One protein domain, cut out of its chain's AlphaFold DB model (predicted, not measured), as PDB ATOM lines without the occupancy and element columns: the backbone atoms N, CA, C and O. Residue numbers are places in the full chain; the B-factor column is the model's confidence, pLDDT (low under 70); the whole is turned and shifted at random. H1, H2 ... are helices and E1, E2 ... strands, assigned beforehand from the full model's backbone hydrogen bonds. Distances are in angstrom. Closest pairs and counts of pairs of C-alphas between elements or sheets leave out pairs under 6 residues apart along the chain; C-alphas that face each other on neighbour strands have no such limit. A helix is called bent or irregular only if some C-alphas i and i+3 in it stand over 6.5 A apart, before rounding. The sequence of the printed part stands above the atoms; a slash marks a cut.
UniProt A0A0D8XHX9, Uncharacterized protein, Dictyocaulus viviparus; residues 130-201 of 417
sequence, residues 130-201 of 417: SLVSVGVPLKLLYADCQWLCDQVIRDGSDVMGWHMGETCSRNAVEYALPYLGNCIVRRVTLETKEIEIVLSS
ATOM      1  N   SER A 130     402.196 394.459 500.958       61.75
ATOM      2  CA  SER A 130     401.780 394.676 499.570       61.75
ATOM      3  C   SER A 130     402.964 395.073 498.687       61.75
ATOM      4  O   SER A 130     403.768 395.929 499.051       61.75
ATOM      5  N   LEU A 131     403.019 394.544 497.462       58.81
ATOM      6  CA  LEU A 131     404.004 394.946 496.446       58.81
ATOM      7  C   LEU A 131     403.924 396.442 496.075       58.81
ATOM      8  O   LEU A 131     404.890 397.011 495.570       58.81
ATOM      9  N   VAL A 132     402.798 397.105 496.360       56.56
ATOM     10  CA  VAL A 132     402.614 398.556 496.157       56.56
ATOM     11  C   VAL A 132     403.498 399.385 497.108       56.56
ATOM     12  O   VAL A 132     403.862 400.514 496.785       56.56
ATOM     13  N   SER A 133     403.931 398.814 498.237       54.25
ATOM     14  CA  SER A 133     404.787 399.457 499.248       54.25
ATOM     15  C   SER A 133     406.270 399.598 498.850       54.25
ATOM     16  O   SER A 133     407.052 400.141 499.626       54.25
ATOM     17  N   VAL A 134     406.672 399.111 497.666       52.94
ATOM     18  CA  VAL A 134     408.079 398.854 497.268       52.94
ATOM     19  C   VAL A 134     408.606 399.826 496.176       52.94
ATOM     20  O   VAL A 134     409.683 399.638 495.617       52.94
ATOM     21  N   GLY A 135     407.862 400.883 495.825       47.53
ATOM     22  CA  GLY A 135     408.146 401.734 494.651       47.53
ATOM     23  C   GLY A 135     409.388 402.652 494.722       47.53
ATOM     24  O   GLY A 135     409.503 403.488 495.613       47.53
ATOM     25  N   VAL A 136     410.260 402.566 493.705       48.50
ATOM     26  CA  VAL A 136     411.515 403.338 493.474       48.50
ATOM     27  C   VAL A 136     411.653 403.630 491.949       48.50
ATOM     28  O   VAL A 136     411.012 402.939 491.156       48.50
ATOM     29  N   PRO A 137     412.405 404.642 491.461       48.62
ATOM     30  CA  PRO A 137     412.604 404.880 490.017       48.62
ATOM     31  C   PRO A 137     413.252 403.735 489.197       48.62
ATOM     32  O   PRO A 137     414.109 402.985 489.663       48.62
ATOM     33  N   LEU A 138     412.850 403.622 487.919       49.50
ATOM     34  CA  LEU A 138     412.863 402.355 487.156       49.50
ATOM     35  C   LEU A 138     414.232 401.676 486.913       49.50
ATOM     36  O   LEU A 138     414.270 400.451 486.813       49.50
ATOM     37  N   LYS A 139     415.349 402.408 486.774       49.81
ATOM     38  CA  LYS A 139     416.620 401.795 486.308       49.81
ATOM     39  C   LYS A 139     417.285 400.846 487.314       49.81
ATOM     40  O   LYS A 139     418.029 399.968 486.885       49.81
ATOM     41  N   LEU A 140     416.987 400.983 488.606       59.03
ATOM     42  CA  LEU A 140     417.419 400.058 489.668       59.03
ATOM     43  C   LEU A 140     416.245 399.261 490.268       59.03
ATOM     44  O   LEU A 140     416.452 398.182 490.821       59.03
ATOM     45  N   LEU A 141     415.003 399.720 490.049       71.88
ATOM     46  CA  LEU A 141     413.773 399.205 490.656       71.88
ATOM     47  C   LEU A 141     413.623 397.677 490.658       71.88
ATOM     48  O   LEU A 141     413.179 397.127 491.656       71.88
ATOM     49  N   TYR A 142     413.969 396.961 489.584       77.75
ATOM     50  CA  TYR A 142     413.829 395.497 489.577       77.75
ATOM     51  C   TYR A 142     414.821 394.801 490.525       77.75
ATOM     52  O   TYR A 142     414.475 393.789 491.130       77.75
ATOM     53  N   ALA A 143     416.040 395.323 490.668       78.81
ATOM     54  CA  ALA A 143     417.025 394.784 491.604       78.81
ATOM     55  C   ALA A 143     416.675 395.178 493.046       78.81
ATOM     56  O   ALA A 143     416.686 394.325 493.932       78.81
ATOM     57  N   ASP A 144     416.269 396.432 493.259       79.81
ATOM     58  CA  ASP A 144     415.882 396.950 494.575       79.81
ATOM     59  C   ASP A 144     414.598 396.283 495.095       79.81
ATOM     60  O   ASP A 144     414.518 395.918 496.266       79.81
ATOM     61  N   CYS A 145     413.611 396.045 494.222       82.00
ATOM     62  CA  CYS A 145     412.378 395.326 494.550       82.00
ATOM     63  C   CYS A 145     412.656 393.860 494.908       82.00
ATOM     64  O   CYS A 145     412.146 393.388 495.924       82.00
ATOM     65  N   GLN A 146     413.503 393.165 494.133       87.00
ATOM     66  CA  GLN A 146     413.967 391.810 494.463       87.00
ATOM     67  C   GLN A 146     414.630 391.798 495.846       87.00
ATOM     68  O   GLN A 146     414.224 391.040 496.724       87.00
ATOM     69  N   TRP A 147     415.612 392.682 496.059       87.19
ATOM     70  CA  TRP A 147     416.353 392.779 497.315       87.19
ATOM     71  C   TRP A 147     415.440 393.075 498.507       87.19
ATOM     72  O   TRP A 147     415.600 392.434 499.547       87.19
ATOM     73  N   LEU A 148     414.484 393.997 498.363       86.56
ATOM     74  CA  LEU A 148     413.589 394.388 499.447       86.56
ATOM     75  C   LEU A 148     412.606 393.270 499.798       86.56
ATOM     76  O   LEU A 148     412.450 392.969 500.977       86.56
ATOM     77  N   CYS A 149     411.996 392.611 498.809       85.62
ATOM     78  CA  CYS A 149     411.087 391.492 499.073       85.62
ATOM     79  C   CYS A 149     411.833 390.304 499.706       85.62
ATOM     80  O   CYS A 149     411.370 389.737 500.697       85.62
ATOM     81  N   ASP A 150     413.034 389.987 499.215       87.06
ATOM     82  CA  ASP A 150     413.887 388.951 499.807       87.06
ATOM     83  C   ASP A 150     414.379 389.349 501.216       87.06
ATOM     84  O   ASP A 150     414.593 388.483 502.064       87.06
ATOM     85  N   GLN A 151     414.547 390.647 501.503       86.19
ATOM     86  CA  GLN A 151     414.884 391.142 502.842       86.19
ATOM     87  C   GLN A 151     413.703 391.037 503.815       86.19
ATOM     88  O   GLN A 151     413.914 390.632 504.956       86.19
ATOM     89  N   VAL A 152     412.480 391.332 503.364       84.38
ATOM     90  CA  VAL A 152     411.255 391.150 504.159       84.38
ATOM     91  C   VAL A 152     411.081 389.682 504.559       84.38
ATOM     92  O   VAL A 152     410.896 389.396 505.743       84.38
ATOM     93  N   ILE A 153     411.246 388.752 503.609       84.81
ATOM     94  CA  ILE A 153     411.183 387.307 503.886       84.81
ATOM     95  C   ILE A 153     412.296 386.862 504.842       84.81
ATOM     96  O   ILE A 153     412.030 386.114 505.783       84.81
ATOM     97  N   ARG A 154     413.539 387.336 504.661       83.88
ATOM     98  CA  ARG A 154     414.649 387.030 505.591       83.88
ATOM     99  C   ARG A 154     414.388 387.499 507.022       83.88
ATOM    100  O   ARG A 154     414.908 386.891 507.955       83.88
ATOM    101  N   ASP A 155     413.613 388.564 507.195       79.69
ATOM    102  CA  ASP A 155     413.264 389.102 508.507       79.69
ATOM    103  C   ASP A 155     412.062 388.393 509.161       79.69
ATOM    104  O   ASP A 155     411.779 388.660 510.329       79.69
ATOM    105  N   GLY A 156     411.424 387.443 508.463       77.25
ATOM    106  CA  GLY A 156     410.356 386.581 508.982       77.25
ATOM    107  C   GLY A 156     408.930 387.010 508.620       77.25
ATOM    108  O   GLY A 156     407.986 386.367 509.071       77.25
ATOM    109  N   SER A 157     408.769 388.062 507.814       81.31
ATOM    110  CA  SER A 157     407.469 388.539 507.326       81.31
ATOM    111  C   SER A 157     407.172 388.031 505.908       81.31
ATOM    112  O   SER A 157     408.060 387.568 505.196       81.31
ATOM    113  N   ASP A 158     405.915 388.130 505.484       76.50
ATOM    114  CA  ASP A 158     405.449 387.698 504.160       76.50
ATOM    115  C   ASP A 158     405.253 388.889 503.200       76.50
ATOM    116  O   ASP A 158     405.032 390.025 503.628       76.50
ATOM    117  N   VAL A 159     405.311 388.636 501.890       76.50
ATOM    118  CA  VAL A 159     405.030 389.620 500.832       76.50
ATOM    119  C   VAL A 159     404.034 389.006 499.854       76.50
ATOM    120  O   VAL A 159     404.337 388.033 499.164       76.50
ATOM    121  N   MET A 160     402.842 389.597 499.753       73.69
ATOM    122  CA  MET A 160     401.729 389.020 498.995       73.69
ATOM    123  C   MET A 160     402.081 388.831 497.512       73.69
ATOM    124  O   MET A 160     402.254 389.799 496.770       73.69
ATOM    125  N   GLY A 161     402.133 387.572 497.068       73.00
ATOM    126  CA  GLY A 161     402.468 387.195 495.689       73.00
ATOM    127  C   GLY A 161     403.970 387.080 495.392       73.00
ATOM    128  O   GLY A 161     404.347 386.882 494.233       73.00
ATOM    129  N   TRP A 162     404.833 387.183 496.406       79.88
ATOM    130  CA  TRP A 162     406.271 386.971 496.275       79.88
ATOM    131  C   TRP A 162     406.693 385.605 496.819       79.88
ATOM    132  O   TRP A 162     406.526 385.306 498.000       79.88
ATOM    133  N   HIS A 163     407.307 384.789 495.968       81.06
ATOM    134  CA  HIS A 163     407.929 383.532 496.368       81.06
ATOM    135  C   HIS A 163     409.393 383.545 495.924       81.06
ATOM    136  O   HIS A 163     409.697 383.725 494.742       81.06
ATOM    137  N   MET A 164     410.308 383.413 496.889       78.06
ATOM    138  CA  MET A 164     411.746 383.566 496.668       78.06
ATOM    139  C   MET A 164     412.257 382.527 495.657       78.06
ATOM    140  O   MET A 164     412.190 381.326 495.901       78.06
ATOM    141  N   GLY A 165     412.780 382.999 494.523       78.81
ATOM    142  CA  GLY A 165     413.255 382.149 493.423       78.81
ATOM    143  C   GLY A 165     412.185 381.727 492.406       78.81
ATOM    144  O   GLY A 165     412.547 381.189 491.362       78.81
ATOM    145  N   GLU A 166     410.903 382.013 492.656       83.31
ATOM    146  CA  GLU A 166     409.791 381.730 491.733       83.31
ATOM    147  C   GLU A 166     409.206 383.014 491.122       83.31
ATOM    148  O   GLU A 166     409.046 383.112 489.902       83.31
ATOM    149  N   THR A 167     408.918 384.030 491.945       82.62
ATOM    150  CA  THR A 167     408.417 385.327 491.467       82.62
ATOM    151  C   THR A 167     409.574 386.187 490.954       82.62
ATOM    152  O   THR A 167     410.584 386.372 491.627       82.62
ATOM    153  N   CYS A 168     409.416 386.765 489.761       83.50
ATOM    154  CA  CYS A 168     410.357 387.744 489.215       83.50
ATOM    155  C   CYS A 168     409.968 389.172 489.631       83.50
ATOM    156  O   CYS A 168     408.808 389.568 489.484       83.50
ATOM    157  N   SER A 169     410.944 389.984 490.048       82.19
ATOM    158  CA  SER A 169     410.740 391.400 490.401       82.19
ATOM    159  C   SER A 169     410.139 392.249 489.282       82.19
ATOM    160  O   SER A 169     409.417 393.203 489.564       82.19
ATOM    161  N   ARG A 170     410.345 391.879 488.010       82.69
ATOM    162  CA  ARG A 170     409.629 392.485 486.877       82.69
ATOM    163  C   ARG A 170     408.116 392.371 487.044       82.69
ATOM    164  O   ARG A 170     407.426 393.381 486.976       82.69
ATOM    165  N   ASN A 171     407.617 391.163 487.297       82.19
ATOM    166  CA  ASN A 171     406.184 390.899 487.416       82.19
ATOM    167  C   ASN A 171     405.602 391.606 488.646       82.19
ATOM    168  O   ASN A 171     404.506 392.152 488.578       82.19
ATOM    169  N   ALA A 172     406.355 391.637 489.751       80.38
ATOM    170  CA  ALA A 172     405.962 392.334 490.972       80.38
ATOM    171  C   ALA A 172     405.808 393.852 490.759       80.38
ATOM    172  O   ALA A 172     404.806 394.447 491.155       80.38
ATOM    173  N   VAL A 173     406.764 394.469 490.062       78.94
ATOM    174  CA  VAL A 173     406.721 395.887 489.680       78.94
ATOM    175  C   VAL A 173     405.589 396.160 488.688       78.94
ATOM    176  O   VAL A 173     404.804 397.084 488.893       78.94
ATOM    177  N   GLU A 174     405.460 395.355 487.632       80.06
ATOM    178  CA  GLU A 174     404.394 395.498 486.631       80.06
ATOM    179  C   GLU A 174     402.993 395.333 487.255       80.06
ATOM    180  O   GLU A 174     402.065 396.033 486.846       80.06
ATOM    181  N   TYR A 175     402.855 394.504 488.297       79.88
ATOM    182  CA  TYR A 175     401.650 394.393 489.125       79.88
ATOM    183  C   TYR A 175     401.408 395.623 490.015       79.88
ATOM    184  O   TYR A 175     400.268 396.067 490.133       79.88
ATOM    185  N   ALA A 176     402.448 396.200 490.626       77.69
ATOM    186  CA  ALA A 176     402.325 397.335 491.545       77.69
ATOM    187  C   ALA A 176     402.010 398.674 490.845       77.69
ATOM    188  O   ALA A 176     401.240 399.486 491.364       77.69
ATOM    189  N   LEU A 177     402.580 398.917 489.658       78.88
ATOM    190  CA  LEU A 177     402.471 400.203 488.948       78.88
ATOM    191  C   LEU A 177     401.017 400.669 488.681       78.88
ATOM    192  O   LEU A 177     400.752 401.855 488.887       78.88
ATOM    193  N   PRO A 178     400.056 399.816 488.262       80.00
ATOM    194  CA  PRO A 178     398.648 400.202 488.127       80.00
ATOM    195  C   PRO A 178     398.017 400.786 489.397       80.00
ATOM    196  O   PRO A 178     397.218 401.716 489.289       80.00
ATOM    197  N   TYR A 179     398.382 400.285 490.582       76.56
ATOM    198  CA  TYR A 179     397.829 400.744 491.863       76.56
ATOM    199  C   TYR A 179     398.433 402.074 492.323       76.56
ATOM    200  O   TYR A 179     397.726 402.901 492.894       76.56
ATOM    201  N   LEU A 180     399.708 402.332 492.006       76.88
ATOM    202  CA  LEU A 180     400.335 403.639 492.247       76.88
ATOM    203  C   LEU A 180     399.697 404.752 491.395       76.88
ATOM    204  O   LEU A 180     399.678 405.912 491.814       76.88
ATOM    205  N   GLY A 181     399.143 404.413 490.225       80.56
ATOM    206  CA  GLY A 181     398.268 405.286 489.438       80.56
ATOM    207  C   GLY A 181     398.864 406.674 489.177       80.56
ATOM    208  O   GLY A 181     399.927 406.805 488.578       80.56
ATOM    209  N   ASN A 182     398.193 407.724 489.656       83.19
ATOM    210  CA  ASN A 182     398.620 409.118 489.469       83.19
ATOM    211  C   ASN A 182     399.866 409.517 490.288       83.19
ATOM    212  O   ASN A 182     400.326 410.654 490.169       83.19
ATOM    213  N   CYS A 183     400.399 408.635 491.140       82.88
ATOM    214  CA  CYS A 183     401.588 408.910 491.951       82.88
ATOM    215  C   CYS A 183     402.902 408.698 491.187       82.88
ATOM    216  O   CYS A 183     403.955 409.140 491.644       82.88
ATOM    217  N   ILE A 184     402.840 408.065 490.014       81.06
ATOM    218  CA  ILE A 184     403.969 407.809 489.119       81.06
ATOM    219  C   ILE A 184     403.794 408.556 487.794       81.06
ATOM    220  O   ILE A 184     402.706 408.617 487.223       81.06
ATOM    221  N   VAL A 185     404.892 409.094 487.271       81.81
ATOM    222  CA  VAL A 185     404.967 409.755 485.967       81.81
ATOM    223  C   VAL A 185     405.942 408.978 485.092       81.81
ATOM    224  O   VAL A 185     407.085 408.733 485.477       81.81
ATOM    225  N   ARG A 186     405.493 408.593 483.895       80.31
ATOM    226  CA  ARG A 186     406.334 407.943 482.883       80.31
ATOM    227  C   ARG A 186     406.960 409.017 481.996       80.31
ATOM    228  O   ARG A 186     406.247 409.692 481.257       80.31
ATOM    229  N   ARG A 187     408.276 409.181 482.083       76.62
ATOM    230  CA  ARG A 187     409.081 410.027 481.191       76.62
ATOM    231  C   ARG A 187     409.720 409.142 480.125       76.62
ATOM    232  O   ARG A 187     409.999 407.977 480.380       76.62
ATOM    233  N   VAL A 188     409.946 409.678 478.930       76.12
ATOM    234  CA  VAL A 188     410.729 408.988 477.893       76.12
ATOM    235  C   VAL A 188     412.035 409.743 477.735       76.12
ATOM    236  O   VAL A 188     412.021 410.932 477.408       76.12
ATOM    237  N   THR A 189     413.160 409.079 477.987       70.75
ATOM    238  CA  THR A 189     414.482 409.685 477.811       70.75
ATOM    239  C   THR A 189     414.723 409.905 476.318       70.75
ATOM    240  O   THR A 189     414.740 408.948 475.544       70.75
ATOM    241  N   LEU A 190     414.903 411.161 475.898       71.88
ATOM    242  CA  LEU A 190     415.032 411.529 474.477       71.88
ATOM    243  C   LEU A 190     416.224 410.845 473.783       71.88
ATOM    244  O   LEU A 190     416.156 410.566 472.589       71.88
ATOM    245  N   GLU A 191     417.285 410.555 474.536       73.25
ATOM    246  CA  GLU A 191     418.533 409.967 474.037       73.25
ATOM    247  C   GLU A 191     418.439 408.447 473.834       73.25
ATOM    248  O   GLU A 191     418.828 407.940 472.784       73.25
ATOM    249  N   THR A 192     417.897 407.710 474.811       71.25
ATOM    250  CA  THR A 192     417.855 406.233 474.786       71.25
ATOM    251  C   THR A 192     416.515 405.655 474.331       71.25
ATOM    252  O   THR A 192     416.429 404.460 474.057       71.25
ATOM    253  N   LYS A 193     415.459 406.481 474.246       71.94
ATOM    254  CA  LYS A 193     414.045 406.076 474.079       71.94
ATOM    255  C   LYS A 193     413.524 405.128 475.169       71.94
ATOM    256  O   LYS A 193     412.462 404.530 475.005       71.94
ATOM    257  N   GLU A 194     414.236 405.002 476.283       71.25
ATOM    258  CA  GLU A 194     413.783 404.218 477.429       71.25
ATOM    259  C   GLU A 194     412.663 404.951 478.174       71.25
ATOM    260  O   GLU A 194     412.633 406.183 478.242       71.25
ATOM    261  N   ILE A 195     411.744 404.177 478.751       69.88
ATOM    262  CA  ILE A 195     410.731 404.699 479.667       69.88
ATOM    263  C   ILE A 195     411.358 404.750 481.058       69.88
ATOM    264  O   ILE A 195     411.702 403.721 481.629       69.88
ATOM    265  N   GLU A 196     411.469 405.945 481.614       72.81
ATOM    266  CA  GLU A 196     411.812 406.185 483.007       72.81
ATOM    267  C   GLU A 196     410.517 406.361 483.813       72.81
ATOM    268  O   GLU A 196     409.612 407.093 483.408       72.81
ATOM    269  N   ILE A 197     410.411 405.697 484.963       74.88
ATOM    270  CA  ILE A 197     409.329 405.944 485.923       74.88
ATOM    271  C   ILE A 197     409.908 406.766 487.063       74.88
ATOM    272  O   ILE A 197     410.870 406.337 487.696       74.88
ATOM    273  N   VAL A 198     409.307 407.925 487.316       76.44
ATOM    274  CA  VAL A 198     409.625 408.810 488.441       76.44
ATOM    275  C   VAL A 198     408.375 409.052 489.281       76.44
ATOM    276  O   VAL A 198     407.253 408.962 488.779       76.44
ATOM    277  N   LEU A 199     408.553 409.368 490.562       78.94
ATOM    278  CA  LEU A 199     407.442 409.778 491.420       78.94
ATOM    279  C   LEU A 199     406.931 411.168 491.019       78.94
ATOM    280  O   LEU A 199     407.681 412.019 490.533       78.94
ATOM    281  N   SER A 200     405.637 411.398 491.227       83.00
ATOM    282  CA  SER A 200     405.040 412.729 491.128       83.00
ATOM    283  C   SER A 200     405.574 413.628 492.244       83.00
ATOM    284  O   SER A 200     405.639 413.213 493.395       83.00
ATOM    285  N   SER A 201     405.909 414.877 491.920       81.94
ATOM    286  CA  SER A 201     406.361 415.881 492.895       81.94
ATOM    287  C   SER A 201     405.216 416.538 493.677       81.94
ATOM    288  O   SER A 201     405.461 417.406 494.510       81.94
TER     289      SER A 201
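This is residues 130 to 201 of the 417 residues of an uncharacterized protein of Dictyocaulus viviparus (UniProt A0A0D8XHX9). Two helices, H2 and H3, meet at a steep angle, with the short H1 in the angle between them; a two-stranded hairpin, E1 and E2, makes one end of the elongated whole, and the loop of residues 155 to 168 folds back at the other. The 72 printed residues hold three named helices and then two named strands, an antiparallel sheet of order E1 - E2; the class is mixed. The whole is only just compact, close to loose, with a radius of gyration of the C-alphas of 13.0 A and spans of 42 by 23 by 16 A.

Start at H1, residues 131 to 134, which touches H3, residues 169 to 183; their closest C-alphas, Val 132 and Ala 176, are 4.8 A apart. H2, residues 138 to 154, touches H3 with residues 141 to 146 alone, closest at the C-alphas of Tyr 142 and Ser 169, 5.2 A; they run opposite ways at a steep tilt of 69.5 degrees, only just short of about perpendicular. Look next at the hairpin of E1, residues 184 to 188, and E2, residues 195 to 199: N 185 and O 198 are within hydrogen-bond range at 2.8 A. The closest C-alphas of H2 and E2, Leu 138 and Ile 197, are 5.2 A apart, while H2 and E1 are apart. O i to N i+4 pairs are within range in 11 of 13 for H2 and 7 of 11 for H3; H1 is too short for one.

Find C-alpha 131 at (404.004, 394.946, 496.446), where H1 begins. H2 runs 24.0 A, with a kink of 25 degrees near residue 145, and H3 19.8 A; both are irregular, C-alphas 139 and 142 being 7.6 A apart and 179 and 182 8.7 A. E1 and E2 each span 13.2 A, and E2 ends at C-alpha 199, (407.442, 409.778, 491.420).

The C-alphas farthest apart, Gly 156 and Glu 191, are 42.8 A apart. The printed part has no cut, and the link from H2 to H3 is long. In this model pLDDT is under 70 at residues 130 to 140 and residue 195.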